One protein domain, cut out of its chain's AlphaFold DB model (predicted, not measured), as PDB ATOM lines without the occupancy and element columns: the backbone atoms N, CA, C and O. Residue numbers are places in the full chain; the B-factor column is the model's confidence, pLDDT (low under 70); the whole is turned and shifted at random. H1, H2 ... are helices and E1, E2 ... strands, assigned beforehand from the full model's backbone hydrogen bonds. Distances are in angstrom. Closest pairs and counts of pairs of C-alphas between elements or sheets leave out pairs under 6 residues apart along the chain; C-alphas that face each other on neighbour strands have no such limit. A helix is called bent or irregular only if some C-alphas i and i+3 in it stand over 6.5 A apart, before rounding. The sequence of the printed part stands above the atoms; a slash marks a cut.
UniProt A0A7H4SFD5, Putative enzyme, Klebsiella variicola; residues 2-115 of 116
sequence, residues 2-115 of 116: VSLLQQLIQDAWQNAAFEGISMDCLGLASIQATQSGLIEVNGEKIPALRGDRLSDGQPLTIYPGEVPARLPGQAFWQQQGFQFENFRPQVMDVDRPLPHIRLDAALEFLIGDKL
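AT A GLANCE: This is residues 2 to 115 of the 116 residues of the protein "Putative enzyme" of Klebsiella variicola (UniProt A0A7H4SFD5). What does the model look like at first sight? A small antiparallel sheet of three strands, E1, E2 and E3, lies toward one end of a loose, open frame, and long looping links join it to four helices set around the rest. H1 and H2 follow each other away from the sheet, with H4 out to one side of them and H3 out to the other, and the tip of H2 with the residues just after it, 15 to 20, sticks out. What is it made of? The printed part has 114 residues with four named helices and three named strands in the order H1, H2, E1, E2, E3, H3, H4; the sheet's order is E1, E2, E3, and the class is mixed, helices and strands, with under half of the residues, 54, in named elements. How large is it? It is loose, with a radius of gyration of the C-alphas of 18.1 A and spans of 51 by 48 by 30 A.

HOW THE PARTS SIT: How do the strands pair? E1, residues 35 to 41, E2, residues 44 to 52, and E3, residues 59 to 62, form a meander, each strand the antiparallel neighbour of the one before, with E1 and E3 as edge strands. E1 and E2 are a hairpin at 137 degrees between directions; C-alphas 38 and 47 face each other at 4.5 A, and N 35 and O 50 are within hydrogen-bond range at 2.8 A, as are N 46 and O 39 at 2.8 A. E2 and E3 are a hairpin at 146 degrees; C-alphas 52 and 59 face each other at 4.3 A, and N 60 and O 51 are within hydrogen-bond range at 2.8 A. Is the inner strand straight? E2 bends by 52 degrees at residue 47. Where do the helices stand? H1, residues 2 to 8, H2, residues 10 to 18, H3, residues 74 to 79, and H4, residues 103 to 114, are not on the sheet, each with 0 pairs of C-alphas within 10 A of it. H1 and H2 meet only through their link, while H1 and H3, H1 and H4, H2 and H3, H2 and H4, and H3 and H4 are apart. How well formed are the helix backbones? Every O i to N i+4 pair is within hydrogen-bond range in H1, H2 and H3, but 6 of 8 in H4, which is irregular, with C-alphas 110 and 113 at 7.8 A.

IN THESE COORDINATES: Where is the sheet? E1 begins at C-alpha 35 at (121.007, 103.207, 43.444) and is 18.1 A long; E2 is 24.4 A and E3 10.0 A from first to last C-alpha. Where are the helices? H1, 10.0 A long, begins at C-alpha 2 at (125.934, 122.008, 46.193), and H2 is 12.5 A long. H3 is 9.0 A long, and H4, 16.7 A long, ends at C-alpha 114 at (110.548, 123.397, 67.132).

THE WHOLE: How far does it reach? The two C-alphas farthest apart, those of Glu 19 and Asn 42, are 53.5 A apart. Which links are long? Those from H2 to E1, with 16 residues, from E3 to H3, with 11, and from H3 to H4, with 23, are long. Is anything missing or uncertain? The printed part has no cut from residue 2 to residue 115. Its mean pLDDT is 93.2, and no printed residue is under 70.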
ATOM      1  N   VAL A   2     126.309 120.952  45.216       84.75
ATOM      2  CA  VAL A   2     125.934 122.008  46.193       84.75
ATOM      3  C   VAL A   2     126.710 123.316  45.989       84.75
ATOM      4  O   VAL A   2     126.125 124.390  46.042       84.75
ATOM      5  N   SER A   3     127.995 123.225  45.653       88.88
ATOM      6  CA  SER A   3     128.854 124.377  45.357       88.88
ATOM      7  C   SER A   3     128.377 125.239  44.183       88.88
ATOM      8  O   SER A   3     128.487 126.462  44.241       88.88
ATOM      9  N   LEU A   4     127.806 124.631  43.137       91.25
ATOM     10  CA  LEU A   4     127.251 125.377  42.004       91.25
ATOM     11  C   LEU A   4     125.999 126.152  42.417       91.25
ATOM     12  O   LEU A   4     125.876 127.328  42.091       91.25
ATOM     13  N   LEU A   5     125.098 125.504  43.162       92.31
ATOM     14  CA  LEU A   5     123.898 126.155  43.688       92.31
ATOM     15  C   LEU A   5     124.267 127.318  44.613       92.31
ATOM     16  O   LEU A   5     123.722 128.403  44.456       92.31
ATOM     17  N   GLN A   6     125.231 127.117  45.517       91.38
ATOM     18  CA  GLN A   6     125.740 128.173  46.396       91.38
ATOM     19  C   GLN A   6     126.239 129.388  45.609       91.38
ATOM     20  O   GLN A   6     125.918 130.513  45.973       91.38
ATOM     21  N   GLN A   7     126.960 129.177  44.503       91.81
ATOM     22  CA  GLN A   7     127.381 130.288  43.646       91.81
ATOM     23  C   GLN A   7     126.216 130.978  42.942       91.81
ATOM     24  O   GLN A   7     126.209 132.201  42.861       91.81
ATOM     25  N   LEU A   8     125.234 130.218  42.448       91.75
ATOM     26  CA  LEU A   8     124.056 130.780  41.777       91.75
ATOM     27  C   LEU A   8     123.241 131.697  42.691       91.75
ATOM     28  O   LEU A   8     122.664 132.668  42.216       91.75
ATOM     29  N   ILE A   9     123.190 131.389  43.988       92.00
ATOM     30  CA  ILE A   9     122.404 132.155  44.959       92.00
ATOM     31  C   ILE A   9     123.246 133.132  45.786       92.00
ATOM     32  O   ILE A   9     122.725 133.705  46.740       92.00
ATOM     33  N   GLN A  10     124.529 133.314  45.465       91.19
ATOM     34  CA  GLN A  10     125.479 134.049  46.304       91.19
ATOM     35  C   GLN A  10     125.004 135.473  46.637       91.19
ATOM     36  O   GLN A  10     125.134 135.901  47.785       91.19
ATOM     37  N   ASP A  11     124.419 136.174  45.665       89.19
ATOM     38  CA  ASP A  11     123.911 137.539  45.844       89.19
ATOM     39  C   ASP A  11     122.685 137.564  46.769       89.19
ATOM     40  O   ASP A  11     122.605 138.363  47.703       89.19
ATOM     41  N   ALA A  12     121.743 136.638  46.565       89.38
ATOM     42  CA  ALA A  12     120.573 136.494  47.429       89.38
ATOM     43  C   ALA A  12     120.976 136.110  48.862       89.38
ATOM     44  O   ALA A  12     120.406 136.617  49.828       89.38
ATOM     45  N   TRP A  13     121.992 135.256  48.998       89.94
ATOM     46  CA  TRP A  13     122.537 134.839  50.283       89.94
ATOM     47  C   TRP A  13     123.153 136.013  51.048       89.94
ATOM     48  O   TRP A  13     122.890 136.156  52.238       89.94
ATOM     49  N   GLN A  14     123.917 136.886  50.379       89.69
ATOM     50  CA  GLN A  14     124.498 138.078  51.011       89.69
ATOM     51  C   GLN A  14     123.423 139.019  51.567       89.69
ATOM     52  O   GLN A  14     123.562 139.503  52.690       89.69
ATOM     53  N   ASN A  15     122.337 139.229  50.821       89.88
ATOM     54  CA  ASN A  15     121.223 140.065  51.271       89.88
ATOM     55  C   ASN A  15     120.505 139.453  52.485       89.88
ATOM     56  O   ASN A  15     120.322 140.125  53.496       89.88
ATOM     57  N   ALA A  16     120.163 138.162  52.425       90.69
ATOM     58  CA  ALA A  16     119.490 137.472  53.526       90.69
ATOM     59  C   ALA A  16     120.356 137.418  54.801       90.69
ATOM     60  O   ALA A  16     119.859 137.632  55.907       90.69
ATOM     61  N   ALA A  17     121.664 137.188  54.647       88.81
ATOM     62  CA  ALA A  17     122.603 137.170  55.764       88.81
ATOM     63  C   ALA A  17     122.703 138.540  56.461       88.81
ATOM     64  O   ALA A  17     122.837 138.589  57.684       88.81
ATOM     65  N   PHE A  18     122.594 139.645  55.715       88.19
ATOM     66  CA  PHE A  18     122.575 140.998  56.285       88.19
ATOM     67  C   PHE A  18     121.346 141.247  57.176       88.19
ATOM     68  O   PHE A  18     121.441 141.947  58.181       88.19
ATOM     69  N   GLU A  19     120.212 140.623  56.856       91.69
ATOM     70  CA  GLU A  19     118.979 140.674  57.655       91.69
ATOM     71  C   GLU A  19     118.979 139.680  58.835       91.69
ATOM     72  O   GLU A  19     118.002 139.585  59.576       91.69
ATOM     73  N   GLY A  20     120.074 138.934  59.036       91.00
ATOM     74  CA  GLY A  20     120.191 137.928  60.093       91.00
ATOM     75  C   GLY A  20     119.400 136.646  59.819       91.00
ATOM     76  O   GLY A  20     119.170 135.856  60.737       91.00
ATOM     77  N   ILE A  21     118.977 136.421  58.572       92.69
ATOM     78  CA  ILE A  21     118.241 135.221  58.173       92.69
ATOM     79  C   ILE A  21     119.233 134.072  57.981       92.69
ATOM     80  O   ILE A  21     120.193 134.168  57.216       92.69
ATOM     81  N   SER A  22     118.990 132.961  58.678       90.12
ATOM     82  CA  SER A  22     119.782 131.741  58.513       90.12
ATOM     83  C   SER A  22     119.466 131.086  57.173       90.12
ATOM     84  O   SER A  22     118.306 130.840  56.851       90.12
ATOM     85  N   MET A  23     120.509 130.785  56.406       90.94
ATOM     86  CA  MET A  23     120.410 130.216  55.065       90.94
ATOM     87  C   MET A  23     121.323 128.997  54.958       90.94
ATOM     88  O   MET A  23     122.475 129.056  55.389       90.94
ATOM     89  N   ASP A  24     120.837 127.932  54.324       91.00
ATOM     90  CA  ASP A  24     121.619 126.729  54.030       91.00
ATOM     91  C   ASP A  24     121.359 126.244  52.593       91.00
ATOM     92  O   ASP A  24     120.326 126.539  51.988       91.00
ATOM     93  N   CYS A  25     122.321 125.511  52.033       92.31
ATOM     94  CA  CYS A  25     122.280 124.952  50.690       92.31
ATOM     95  C   CYS A  25     122.451 123.439  50.736       92.31
ATOM     96  O   CYS A  25     123.503 122.909  51.101       92.31
ATOM     97  N   LEU A  26     121.433 122.736  50.250       94.25
ATOM     98  CA  LEU A  26     121.334 121.295  50.371       94.25
ATOM     99  C   LEU A  26     121.049 120.640  49.016       94.25
ATOM    100  O   LEU A  26     120.095 120.988  48.329       94.25
ATOM    101  N   GLY A  27     121.857 119.643  48.652       93.75
ATOM    102  CA  GLY A  27     121.491 118.676  47.617       93.75
ATOM    103  C   GLY A  27     120.686 117.551  48.256       93.75
ATOM    104  O   GLY A  27     121.214 116.870  49.137       93.75
ATOM    105  N   LEU A  28     119.437 117.370  47.826       96.50
ATOM    106  CA  LEU A  28     118.508 116.373  48.365       96.50
ATOM    107  C   LEU A  28     117.712 115.687  47.255       96.50
ATOM    108  O   LEU A  28     117.613 116.195  46.139       96.50
ATOM    109  N   ALA A  29     117.106 114.555  47.598       96.75
ATOM    110  CA  ALA A  29     116.074 113.910  46.797       96.75
ATOM    111  C   ALA A  29     114.913 113.533  47.717       96.75
ATOM    112  O   ALA A  29     115.109 112.764  48.656       96.75
ATOM    113  N   SER A  30     113.715 114.058  47.445       96.31
ATOM    114  CA  SER A  30     112.499 113.683  48.182       96.31
ATOM    115  C   SER A  30     112.134 112.216  47.960       96.31
ATOM    116  O   SER A  30     111.640 111.564  48.873       96.31
ATOM    117  N   ILE A  31     112.420 111.700  46.761       95.62
ATOM    118  CA  ILE A  31     112.316 110.287  46.401       95.62
ATOM    119  C   ILE A  31     113.615 109.886  45.703       95.62
ATOM    120  O   ILE A  31     113.976 110.438  44.661       95.62
ATOM    121  N   GLN A  32     114.324 108.914  46.264       96.62
ATOM    122  CA  GLN A  32     115.519 108.336  45.669       96.62
ATOM    123  C   GLN A  32     115.122 107.282  44.625       96.62
ATOM    124  O   GLN A  32     114.829 106.133  44.942       96.62
ATOM    125  N   ALA A  33     115.145 107.676  43.354       96.94
ATOM    126  CA  ALA A  33     114.834 106.793  42.228       96.94
ATOM    127  C   ALA A  33     115.999 105.865  41.824       96.94
ATOM    128  O   ALA A  33     115.801 104.876  41.120       96.94
ATOM    129  N   THR A  34     117.224 106.156  42.262       96.69
ATOM    130  CA  THR A  34     118.438 105.476  41.790       96.69
ATOM    131  C   THR A  34     119.233 104.834  42.917       96.69
ATOM    132  O   THR A  34     119.177 105.241  44.078       96.69
ATOM    133  N   GLN A  35     120.013 103.816  42.569       95.50
ATOM    134  CA  GLN A  35     121.007 103.207  43.444       95.50
ATOM    135  C   GLN A  35     122.395 103.694  43.033       95.50
ATOM    136  O   GLN A  35     122.730 103.675  41.848       95.50
ATOM    137  N   SER A  36     123.189 104.127  44.009       94.50
ATOM    138  CA  SER A  36     124.598 104.467  43.801       94.50
ATOM    139  C   SER A  36     125.467 103.235  44.024       94.50
ATOM    140  O   SER A  36     125.203 102.441  44.929       94.50
ATOM    141  N   GLY A  37     126.500 103.072  43.208       94.50
ATOM    142  CA  GLY A  37     127.441 101.968  43.322       94.50
ATOM    143  C   GLY A  37     128.738 102.229  42.571       94.50
ATOM    144  O   GLY A  37     128.960 103.311  42.030       94.50
ATOM    145  N   LEU A  38     129.595 101.213  42.544       95.31
ATOM    146  CA  LEU A  38     130.812 101.187  41.739       95.31
ATOM    147  C   LEU A  38     130.670 100.096  40.678       95.31
ATOM    148  O   LEU A  38     130.224  98.991  40.989       95.31
ATOM    149  N   ILE A  39     131.077 100.398  39.451       94.12
ATOM    150  CA  ILE A  39     131.250  99.417  38.375       94.12
ATOM    151  C   ILE A  39     132.732  99.273  38.055       94.12
ATOM    152  O   ILE A  39     133.499 100.216  38.243       94.12
ATOM    153  N   GLU A  40     133.138  98.102  37.577       95.19
ATOM    154  CA  GLU A  40     134.508  97.861  37.136       95.19
ATOM    155  C   GLU A  40     134.587  97.959  35.612       95.19
ATOM    156  O   GLU A  40     133.887  97.242  34.897       95.19
ATOM    157  N   VAL A  41     135.430  98.862  35.115       91.44
ATOM    158  CA  VAL A  41     135.693  99.059  33.687       91.44
ATOM    159  C   VAL A  41     137.204  99.102  33.507       91.44
ATOM    160  O   VAL A  41     137.870  99.936  34.105       91.44
ATOM    161  N   ASN A  42     137.759  98.192  32.701       92.69
ATOM    162  CA  ASN A  42     139.206  98.088  32.461       92.69
ATOM    163  C   ASN A  42     140.059  97.966  33.747       92.69
ATOM    164  O   ASN A  42     141.185  98.450  33.790       92.69
ATOM    165  N   GLY A  43     139.527  97.326  34.796       94.50
ATOM    166  CA  GLY A  43     140.197  97.183  36.096       94.50
ATOM    167  C   GLY A  43     140.091  98.408  37.014       94.50
ATOM    168  O   GLY A  43     140.577  98.367  38.143       94.50
ATOM    169  N   GLU A  44     139.435  99.485  36.573       95.00
ATOM    170  CA  GLU A  44     139.169 100.672  37.387       95.00
ATOM    171  C   GLU A  44     137.743 100.656  37.939       95.00
ATOM    172  O   GLU A  44     136.786 100.303  37.247       95.00
ATOM    173  N   LYS A  45     137.590 101.073  39.201       95.19
ATOM    174  CA  LYS A  45     136.280 101.230  39.841       95.19
ATOM    175  C   LYS A  45     135.753 102.636  39.602       95.19
ATOM    176  O   LYS A  45     136.317 103.600  40.114       95.19
ATOM    177  N   ILE A  46     134.645 102.739  38.882       94.12
ATOM    178  CA  ILE A  46     134.018 104.003  38.495       94.12
ATOM    179  C   ILE A  46     132.664 104.122  39.206       94.12
ATOM    180  O   ILE A  46     131.915 103.140  39.238       94.12
ATOM    181  N   PRO A  47     132.317 105.286  39.787       94.56
ATOM    182  CA  PRO A  47     130.991 105.501  40.350       94.56
ATOM    183  C   PRO A  47     129.917 105.421  39.267       94.56
ATOM    184  O   PRO A  47     130.082 105.932  38.164       94.56
ATOM    185  N   ALA A  48     128.791 104.798  39.583       96.00
ATOM    186  CA  ALA A  48     127.667 104.693  38.668       96.00
ATOM    187  C   ALA A  48     126.341 104.817  39.410       96.00
ATOM    188  O   ALA A  48     126.213 104.448  40.581       96.00
ATOM    189  N   LEU A  49     125.343 105.310  38.686       96.25
ATOM    190  CA  LEU A  49     123.950 105.276  39.092       96.25
ATOM    191  C   LEU A  49     123.223 104.199  38.301       96.25
ATOM    192  O   LEU A  49     123.391 104.090  37.085       96.25
ATOM    193  N   ARG A  50     122.387 103.433  38.997       96.69
ATOM    194  CA  ARG A  50     121.486 102.446  38.406       96.69
ATOM    195  C   ARG A  50     120.033 102.807  38.695       96.69
ATOM    196  O   ARG A  50     119.699 103.171  39.821       96.69
ATOM    197  N   GLY A  51     119.174 102.659  37.696       96.88
ATOM    198  CA  GLY A  51     117.725 102.809  37.816       96.88
ATOM    199  C   GLY A  51     117.034 102.488  36.494       96.88
ATOM    200  O   GLY A  51     117.686 102.007  35.570       96.88
ATOM    201  N   ASP A  52     115.745 102.796  36.391       97.44
ATOM    202  CA  ASP A  52     114.978 102.617  35.155       97.44
ATOM    203  C   ASP A  52     114.754 103.971  34.485       97.44
ATOM    204  O   ASP A  52     114.322 104.926  35.133       97.44
ATOM    205  N   ARG A  53     115.055 104.087  33.191       97.06
ATOM    206  CA  ARG A  53     114.957 105.354  32.461       97.06
ATOM    207  C   ARG A  53     113.501 105.807  32.339       97.06
ATOM    208  O   ARG A  53     112.599 105.018  32.059       97.06
ATOM    209  N   LEU A  54     113.259 107.108  32.506       97.38
ATOM    210  CA  LEU A  54     111.916 107.686  32.440       97.38
ATOM    211  C   LEU A  54     111.258 107.527  31.066       97.38
ATOM    212  O   LEU A  54     110.059 107.257  31.007       97.38
ATOM    213  N   SER A  55     112.026 107.676  29.984       96.69
ATOM    214  CA  SER A  55     111.500 107.711  28.615       96.69
ATOM    215  C   SER A  55     110.938 106.378  28.118       96.69
ATOM    216  O   SER A  55     109.981 106.386  27.353       96.69
ATOM    217  N   ASP A  56     111.530 105.249  28.513       96.69
ATOM    218  CA  ASP A  56     111.217 103.916  27.970       96.69
ATOM    219  C   ASP A  56     111.024 102.834  29.050       96.69
ATOM    220  O   ASP A  56     110.591 101.723  28.740       96.69
ATOM    221  N   GLY A  57     111.316 103.142  30.317       96.06
ATOM    222  CA  GLY A  57     111.252 102.194  31.427       96.06
ATOM    223  C   GLY A  57     112.349 101.134  31.421       96.06
ATOM    224  O   GLY A  57     112.244 100.176  32.182       96.06
ATOM    225  N   GLN A  58     113.375 101.269  30.580       97.56
ATOM    226  CA  GLN A  58     114.444 100.282  30.495       97.56
ATOM    227  C   GLN A  58     115.481 100.477  31.609       97.56
ATOM    228  O   GLN A  58     115.809 101.622  31.946       97.56
ATOM    229  N   PRO A  59     116.058  99.386  32.143       96.81
ATOM    230  CA  PRO A  59     117.158  99.476  33.088       96.81
ATOM    231  C   PRO A  59     118.362 100.191  32.472       96.81
ATOM    232  O   PRO A  59     118.801  99.872  31.367       96.81
ATOM    233  N   LEU A  60     118.945 101.116  33.226       96.44
ATOM    234  CA  LEU A  60     120.131 101.866  32.847       96.44
ATOM    235  C   LEU A  60     121.131 101.886  34.002       96.44
ATOM    236  O   LEU A  60     120.779 102.152  35.150       96.44
ATOM    237  N   THR A  61     122.399 101.637  33.676       96.00
ATOM    238  CA  THR A  61     123.538 101.923  34.554       96.00
ATOM    239  C   THR A  61     124.433 102.924  33.845       96.00
ATOM    240  O   THR A  61     124.847 102.676  32.715       96.00
ATOM    241  N   ILE A  62     124.694 104.065  34.477       95.00
ATOM    242  CA  ILE A  62     125.388 105.182  33.839       95.00
ATOM    243  C   ILE A  62     126.339 105.874  34.812       95.00
ATOM    244  O   ILE A  62     126.040 106.024  35.998       95.00
ATOM    245  N   TYR A  63     127.474 106.332  34.290       92.75
ATOM    246  CA  TYR A  63     128.281 107.348  34.951       92.75
ATOM    247  C   TYR A  63     127.608 108.715  34.741       92.75
ATOM    248  O   TYR A  63     127.541 109.172  33.599       92.75
ATOM    249  N   PRO A  64     127.091 109.378  35.792       88.44
ATOM    250  CA  PRO A  64     126.286 110.594  35.636       88.44
ATOM    251  C   PRO A  64     127.095 111.828  35.207       88.44
ATOM    252  O   PRO A  64     126.515 112.891  34.987       88.44
ATOM    253  N   GLY A  65     128.420 111.701  35.104       87.44
ATOM    254  CA  GLY A  65     129.318 112.820  34.865       87.44
ATOM    255  C   GLY A  65     129.553 113.665  36.113       87.44
ATOM    256  O   GLY A  65     129.039 113.398  37.200       87.44
ATOM    257  N   GLU A  66     130.348 114.713  35.929       87.06
ATOM    258  CA  GLU A  66     130.689 115.669  36.976       87.06
ATOM    259  C   GLU A  66     129.851 116.939  36.843       87.06
ATOM    260  O   GLU A  66     129.612 117.443  35.743       87.06
ATOM    261  N   VAL A  67     129.449 117.504  37.980       88.88
ATOM    262  CA  VAL A  67     128.821 118.829  38.028       88.88
ATOM    263  C   VAL A  67     129.887 119.845  38.433       88.88
ATOM    264  O   VAL A  67     130.376 119.753  39.565       88.88
ATOM    265  N   PRO A  68     130.227 120.832  37.577       90.25
ATOM    266  CA  PRO A  68     131.203 121.864  37.890       90.25
ATOM    267  C   PRO A  68     130.918 122.521  39.238       90.25
ATOM    268  O   PRO A  68     129.779 122.845  39.563       90.25
ATOM    269  N   ALA A  69     131.967 122.751  40.026       88.69
ATOM    270  CA  ALA A  69     131.835 123.432  41.311       88.69
ATOM    271  C   ALA A  69     131.641 124.952  41.174       88.69
ATOM    272  O   ALA A  69     131.391 125.623  42.173       88.69
ATOM    273  N   ARG A  70     131.808 125.492  39.962       89.44
ATOM    274  CA  ARG A  70     131.647 126.911  39.655       89.44
ATOM    275  C   ARG A  70     130.762 127.121  38.442       89.44
ATOM    276  O   ARG A  70     130.623 126.206  37.633       89.44
ATOM    277  N   LEU A  71     130.231 128.334  38.304       90.94
ATOM    278  CA  LEU A  71     129.487 128.734  37.116       90.94
ATOM    279  C   LEU A  71     130.322 128.490  35.847       90.94
ATOM    280  O   LEU A  71     131.405 129.068  35.709       90.94
ATOM    281  N   PRO A  72     129.860 127.617  34.935       91.56
ATOM    282  CA  PRO A  72     130.603 127.323  33.724       91.56
ATOM    283  C   PRO A  72     130.557 128.509  32.754       91.56
ATOM    284  O   PRO A  72     129.519 129.147  32.566       91.56
ATOM    285  N   GLY A  73     131.691 128.783  32.107       92.00
ATOM    286  CA  GLY A  73     131.786 129.788  31.046       92.00
ATOM    287  C   GLY A  73     131.120 129.340  29.740       92.00
ATOM    288  O   GLY A  73     130.707 128.193  29.586       92.00
ATOM    289  N   GLN A  74     131.062 130.237  28.753       93.62
ATOM    290  CA  GLN A  74     130.349 130.008  27.487       93.62
ATOM    291  C   GLN A  74     130.809 128.751  26.724       93.62
ATOM    292  O   GLN A  74     129.977 128.039  26.162       93.62
ATOM    293  N   ALA A  75     132.110 128.446  26.740       92.69
ATOM    294  CA  ALA A  75     132.676 127.292  26.037       92.69
ATOM    295  C   ALA A  75     132.084 125.951  26.507       92.69
ATOM    296  O   ALA A  75     131.848 125.068  25.684       92.69
ATOM    297  N   PHE A  76     131.772 125.818  27.802       91.88
ATOM    298  CA  PHE A  76     131.143 124.614  28.355       91.88
ATOM    299  C   PHE A  76     129.808 124.317  27.666       91.88
ATOM    300  O   PHE A  76     129.544 123.182  27.283       91.88
ATOM    301  N   TRP A  77     128.993 125.350  27.455       90.44
ATOM    302  CA  TRP A  77     127.670 125.228  26.845       90.44
ATOM    303  C   TRP A  77     127.721 124.953  25.344       90.44
ATOM    304  O   TRP A  77     126.823 124.311  24.814       90.44
ATOM    305  N   GLN A  78     128.762 125.429  24.659       92.00
ATOM    306  CA  GLN A  78     128.943 125.188  23.226       92.00
ATOM    307  C   GLN A  78     129.466 123.779  22.925       92.00
ATOM    308  O   GLN A  78     129.184 123.247  21.856       92.00
ATOM    309  N   GLN A  79     130.248 123.195  23.836       88.50
ATOM    310  CA  GLN A  79     130.939 121.926  23.596       88.50
ATOM    311  C   GLN A  79     130.249 120.725  24.243       88.50
ATOM    312  O   GLN A  79     130.196 119.661  23.636       88.50
ATOM    313  N   GLN A  80     129.767 120.881  25.477       83.81
ATOM    314  CA  GLN A  80     129.360 119.756  26.319       83.81
ATOM    315  C   GLN A  80     127.939 119.929  26.859       83.81
ATOM    316  O   GLN A  80     127.101 119.049  26.685       83.81
ATOM    317  N   GLY A  81     127.665 121.060  27.516       86.44
ATOM    318  CA  GLY A  81     126.438 121.265  28.279       86.44
ATOM    319  C   GLY A  81     126.257 120.229  29.397       86.44
ATOM    320  O   GLY A  81     127.187 119.524  29.789       86.44
ATOM    321  N   PHE A  82     125.039 120.143  29.927       87.38
ATOM    322  CA  PHE A  82     124.658 119.080  30.852       87.38
ATOM    323  C   PHE A  82     123.793 118.049  30.144       87.38
ATOM    324  O   PHE A  82     122.818 118.406  29.485       87.38
ATOM    325  N   GLN A  83     124.104 116.773  30.356       87.56
ATOM    326  CA  GLN A  83     123.249 115.670  29.947       87.56
ATOM    327  C   GLN A  83     122.968 114.790  31.162       87.56
ATOM    328  O   GLN A  83     123.760 113.922  31.517       87.56
ATOM    329  N   PHE A  84     121.837 115.049  31.813       90.94
ATOM    330  CA  PHE A  84     121.366 114.250  32.938       90.94
ATOM    331  C   PHE A  84     120.218 113.361  32.490       90.94
ATOM    332  O   PHE A  84     119.297 113.812  31.810       90.94
ATOM    333  N   GLU A  85     120.286 112.095  32.882       94.69
ATOM    334  CA  GLU A  85     119.209 111.151  32.637       94.69
ATOM    335  C   GLU A  85     118.117 111.286  33.701       94.69
ATOM    336  O   GLU A  85     118.406 111.458  34.889       94.69
ATOM    337  N   ASN A  86     116.862 111.159  33.273       95.62
ATOM    338  CA  ASN A  86     115.723 111.114  34.178       95.62
ATOM    339  C   ASN A  86     115.358 109.660  34.484       95.62
ATOM    340  O   ASN A  86     115.222 108.837  33.580       95.62
ATOM    341  N   PHE A  87     115.133 109.358  35.761       97.62
ATOM    342  CA  PHE A  87     114.818 108.009  36.226       97.62
ATOM    343  C   PHE A  87     113.378 107.913  36.728       97.62
ATOM    344  O   PHE A  87     112.848 108.844  37.336       97.62
ATOM    345  N   ARG A  88     112.746 106.764  36.488       96.50
ATOM    346  CA  ARG A  88     111.458 106.401  37.082       96.50
ATOM    347  C   ARG A  88     111.651 106.096  38.568       96.50
ATOM    348  O   ARG A  88     112.702 105.576  38.941       96.50
ATOM    349  N   PRO A  89     110.638 106.349  39.413       93.88
ATOM    350  CA  PRO A  89     110.622 105.811  40.767       93.88
ATOM    351  C   PRO A  89     110.815 104.292  40.752       93.88
ATOM    352  O   PRO A  89     110.319 103.609  39.853       93.88
ATOM    353  N   GLN A  90     111.516 103.770  41.756       91.00
ATOM    354  CA  GLN A  90     111.705 102.328  41.903       91.00
ATOM    355  C   GLN A  90     110.362 101.649  42.168       91.00
ATOM    356  O   GLN A  90     109.502 102.201  42.857       91.00
ATOM    357  N   VAL A  91     110.185 100.437  41.639       89.44
ATOM    358  CA  VAL A  91     109.040  99.603  42.011       89.44
ATOM    359  C   VAL A  91     109.209  99.206  43.470       89.44
ATOM    360  O   VAL A  91     110.195  98.570  43.843       89.44
ATOM    361  N   MET A  92     108.250  99.608  44.296       89.50
ATOM    362  CA  MET A  92     108.278  99.401  45.735       89.50
ATOM    363  C   MET A  92     106.943  98.867  46.230       89.50
ATOM    364  O   MET A  92     105.899  99.106  45.627       89.50
ATOM    365  N   ASP A  93     107.010  98.146  47.344       91.56
ATOM    366  CA  ASP A  93     105.832  97.764  48.109       91.56
ATOM    367  C   ASP A  93     105.157  99.019  48.682       91.56
ATOM    368  O   ASP A  93     105.840  99.924  49.169       91.56
ATOM    369  N   VAL A  94     103.827  99.068  48.615       89.38
ATOM    370  CA  VAL A  94     103.015 100.214  49.047       89.38
ATOM    371  C   VAL A  94     103.139 100.486  50.544       89.38
ATOM    372  O   VAL A  94     103.029 101.635  50.964       89.38
ATOM    373  N   ASP A  95     103.441  99.451  51.331       93.19
ATOM    374  CA  ASP A  95     103.574  99.546  52.787       93.19
ATOM    375  C   ASP A  95     105.002  99.897  53.242       93.19
ATOM    376  O   ASP A  95     105.310  99.877  54.437       93.19
ATOM    377  N   ARG A  96     105.910 100.220  52.307       93.25
ATOM    378  CA  ARG A  96     107.276 100.646  52.631       93.25
ATOM    379  C   ARG A  96     107.473 102.149  52.441       93.25
ATOM    380  O   ARG A  96     107.021 102.708  51.444       93.25
ATOM    381  N   PRO A  97     108.216 102.810  53.350       92.56
ATOM    382  CA  PRO A  97     108.573 104.207  53.164       92.56
ATOM    383  C   PRO A  97     109.437 104.362  51.911       92.56
ATOM    384  O   PRO A  97     110.336 103.556  51.656       92.56
ATOM    385  N   LEU A  98     109.177 105.421  51.147       93.69
ATOM    386  CA  LEU A  98     109.994 105.764  49.990       93.69
ATOM    387  C   LEU A  98     111.408 106.162  50.447       93.69
ATOM    388  O   LEU A  98     111.546 106.902  51.426       93.69
ATOM    389  N   PRO A  99     112.465 105.709  49.753       95.12
ATOM    390  CA  PRO A  99     113.821 106.123  50.058       95.12
ATOM    391  C   PRO A  99     113.993 107.596  49.689       95.12
ATOM    392  O   PRO A  99     113.380 108.090  48.743       95.12
ATOM    393  N   HIS A 100     114.864 108.296  50.406       96.44
ATOM    394  CA  HIS A 100     115.164 109.702  50.171       96.44
ATOM    395  C   HIS A 100     116.655 109.965  50.380       96.44
ATOM    396  O   HIS A 100     117.361 109.191  51.023       96.44
ATOM    397  N   ILE A 101     117.131 111.113  49.906       97.31
ATOM    398  CA  ILE A 101     118.490 111.593  50.173       97.31
ATOM    399  C   ILE A 101     118.377 112.901  50.944       97.31
ATOM    400  O   ILE A 101     117.855 113.878  50.412       97.31
ATOM    401  N   ARG A 102     118.895 112.916  52.177       97.44
ATOM    402  CA  ARG A 102     119.047 114.109  53.028       97.44
ATOM    403  C   ARG A 102     117.753 114.876  53.358       97.44
ATOM    404  O   ARG A 102     117.811 116.052  53.709       97.44
ATOM    405  N   LEU A 103     116.585 114.239  53.246       97.38
ATOM    406  CA  LEU A 103     115.312 114.846  53.649       97.38
ATOM    407  C   LEU A 103     115.249 115.068  55.169       97.38
ATOM    408  O   LEU A 103     114.700 116.063  55.622       97.38
ATOM    409  N   ASP A 104     115.888 114.193  55.936       96.69
ATOM    410  CA  ASP A 104     116.165 114.335  57.367       96.69
ATOM    411  C   ASP A 104     116.932 115.626  57.688       96.69
ATOM    412  O   ASP A 104     116.499 116.404  58.533       96.69
ATOM    413  N   ALA A 105     118.015 115.912  56.960       97.19
ATOM    414  CA  ALA A 105     118.772 117.152  57.139       97.19
ATOM    415  C   ALA A 105     117.940 118.398  56.785       97.19
ATOM    416  O   ALA A 105     118.051 119.426  57.450       97.19
ATOM    417  N   ALA A 106     117.086 118.305  55.757       97.12
ATOM    418  CA  ALA A 106     116.162 119.385  55.413       97.12
ATOM    419  C   ALA A 106     115.143 119.637  56.538       97.12
ATOM    420  O   ALA A 106     114.887 120.787  56.882       97.12
ATOM    421  N   LEU A 107     114.580 118.576  57.123       97.06
ATOM    422  CA  LEU A 107     113.635 118.679  58.235       97.06
ATOM    423  C   LEU A 107     114.293 119.264  59.489       97.06
ATOM    424  O   LEU A 107     113.713 120.153  60.105       97.06
ATOM    425  N   GLU A 108     115.509 118.834  59.830       96.88
ATOM    426  CA  GLU A 108     116.254 119.400  60.961       96.88
ATOM    427  C   GLU A 108     116.458 120.912  60.794       96.88
ATOM    428  O   GLU A 108     116.185 121.677  61.715       96.88
ATOM    429  N   PHE A 109     116.862 121.362  59.602       96.56
ATOM    430  CA  PHE A 109     117.050 122.788  59.328       96.56
ATOM    431  C   PHE A 109     115.737 123.585  59.391       96.56
ATOM    432  O   PHE A 109     115.711 124.691  59.923       96.56
ATOM    433  N   LEU A 110     114.654 123.042  58.828       96.19
ATOM    434  CA  LEU A 110     113.390 123.769  58.680       96.19
ATOM    435  C   LEU A 110     112.555 123.812  59.961       96.19
ATOM    436  O   LEU A 110     111.870 124.805  60.201       96.19
ATOM    437  N   ILE A 111     112.538 122.718  60.727       97.12
ATOM    438  CA  ILE A 111     111.619 122.541  61.861       97.12
ATOM    439  C   ILE A 111     112.264 121.899  63.095       97.12
ATOM    440  O   ILE A 111     111.593 121.767  64.120       97.12
ATOM    441  N   GLY A 112     113.537 121.492  63.036       96.88
ATOM    442  CA  GLY A 112     114.207 120.791  64.139       96.88
ATOM    443  C   GLY A 112     114.284 121.615  65.425       96.88
ATOM    444  O   GLY A 112     114.164 121.076  66.525       96.88
ATOM    445  N   ASP A 113     114.366 122.944  65.318       95.62
ATOM    446  CA  ASP A 113     114.348 123.852  66.470       95.62
ATOM    447  C   ASP A 113     112.996 123.877  67.210       95.62
ATOM    448  O   ASP A 113     112.949 124.272  68.376       95.62
ATOM    449  N   LYS A 114     111.905 123.449  66.558       96.81
ATOM    450  CA  LYS A 114     110.548 123.397  67.132       96.81
ATOM    451  C   LYS A 114     110.158 122.031  67.691       96.81
ATOM    452  O   LYS A 114     109.127 121.940  68.351       96.81
ATOM    453  N   LEU A 115     110.941 120.990  67.417       94.88
ATOM    454  CA  LEU A 115     110.635 119.603  67.782       94.88
ATOM    455  C   LEU A 115     111.504 119.071  68.935       94.88
ATOM    456  O   LEU A 115     111.625 117.858  69.099       94.88
TER     457      LEU A 115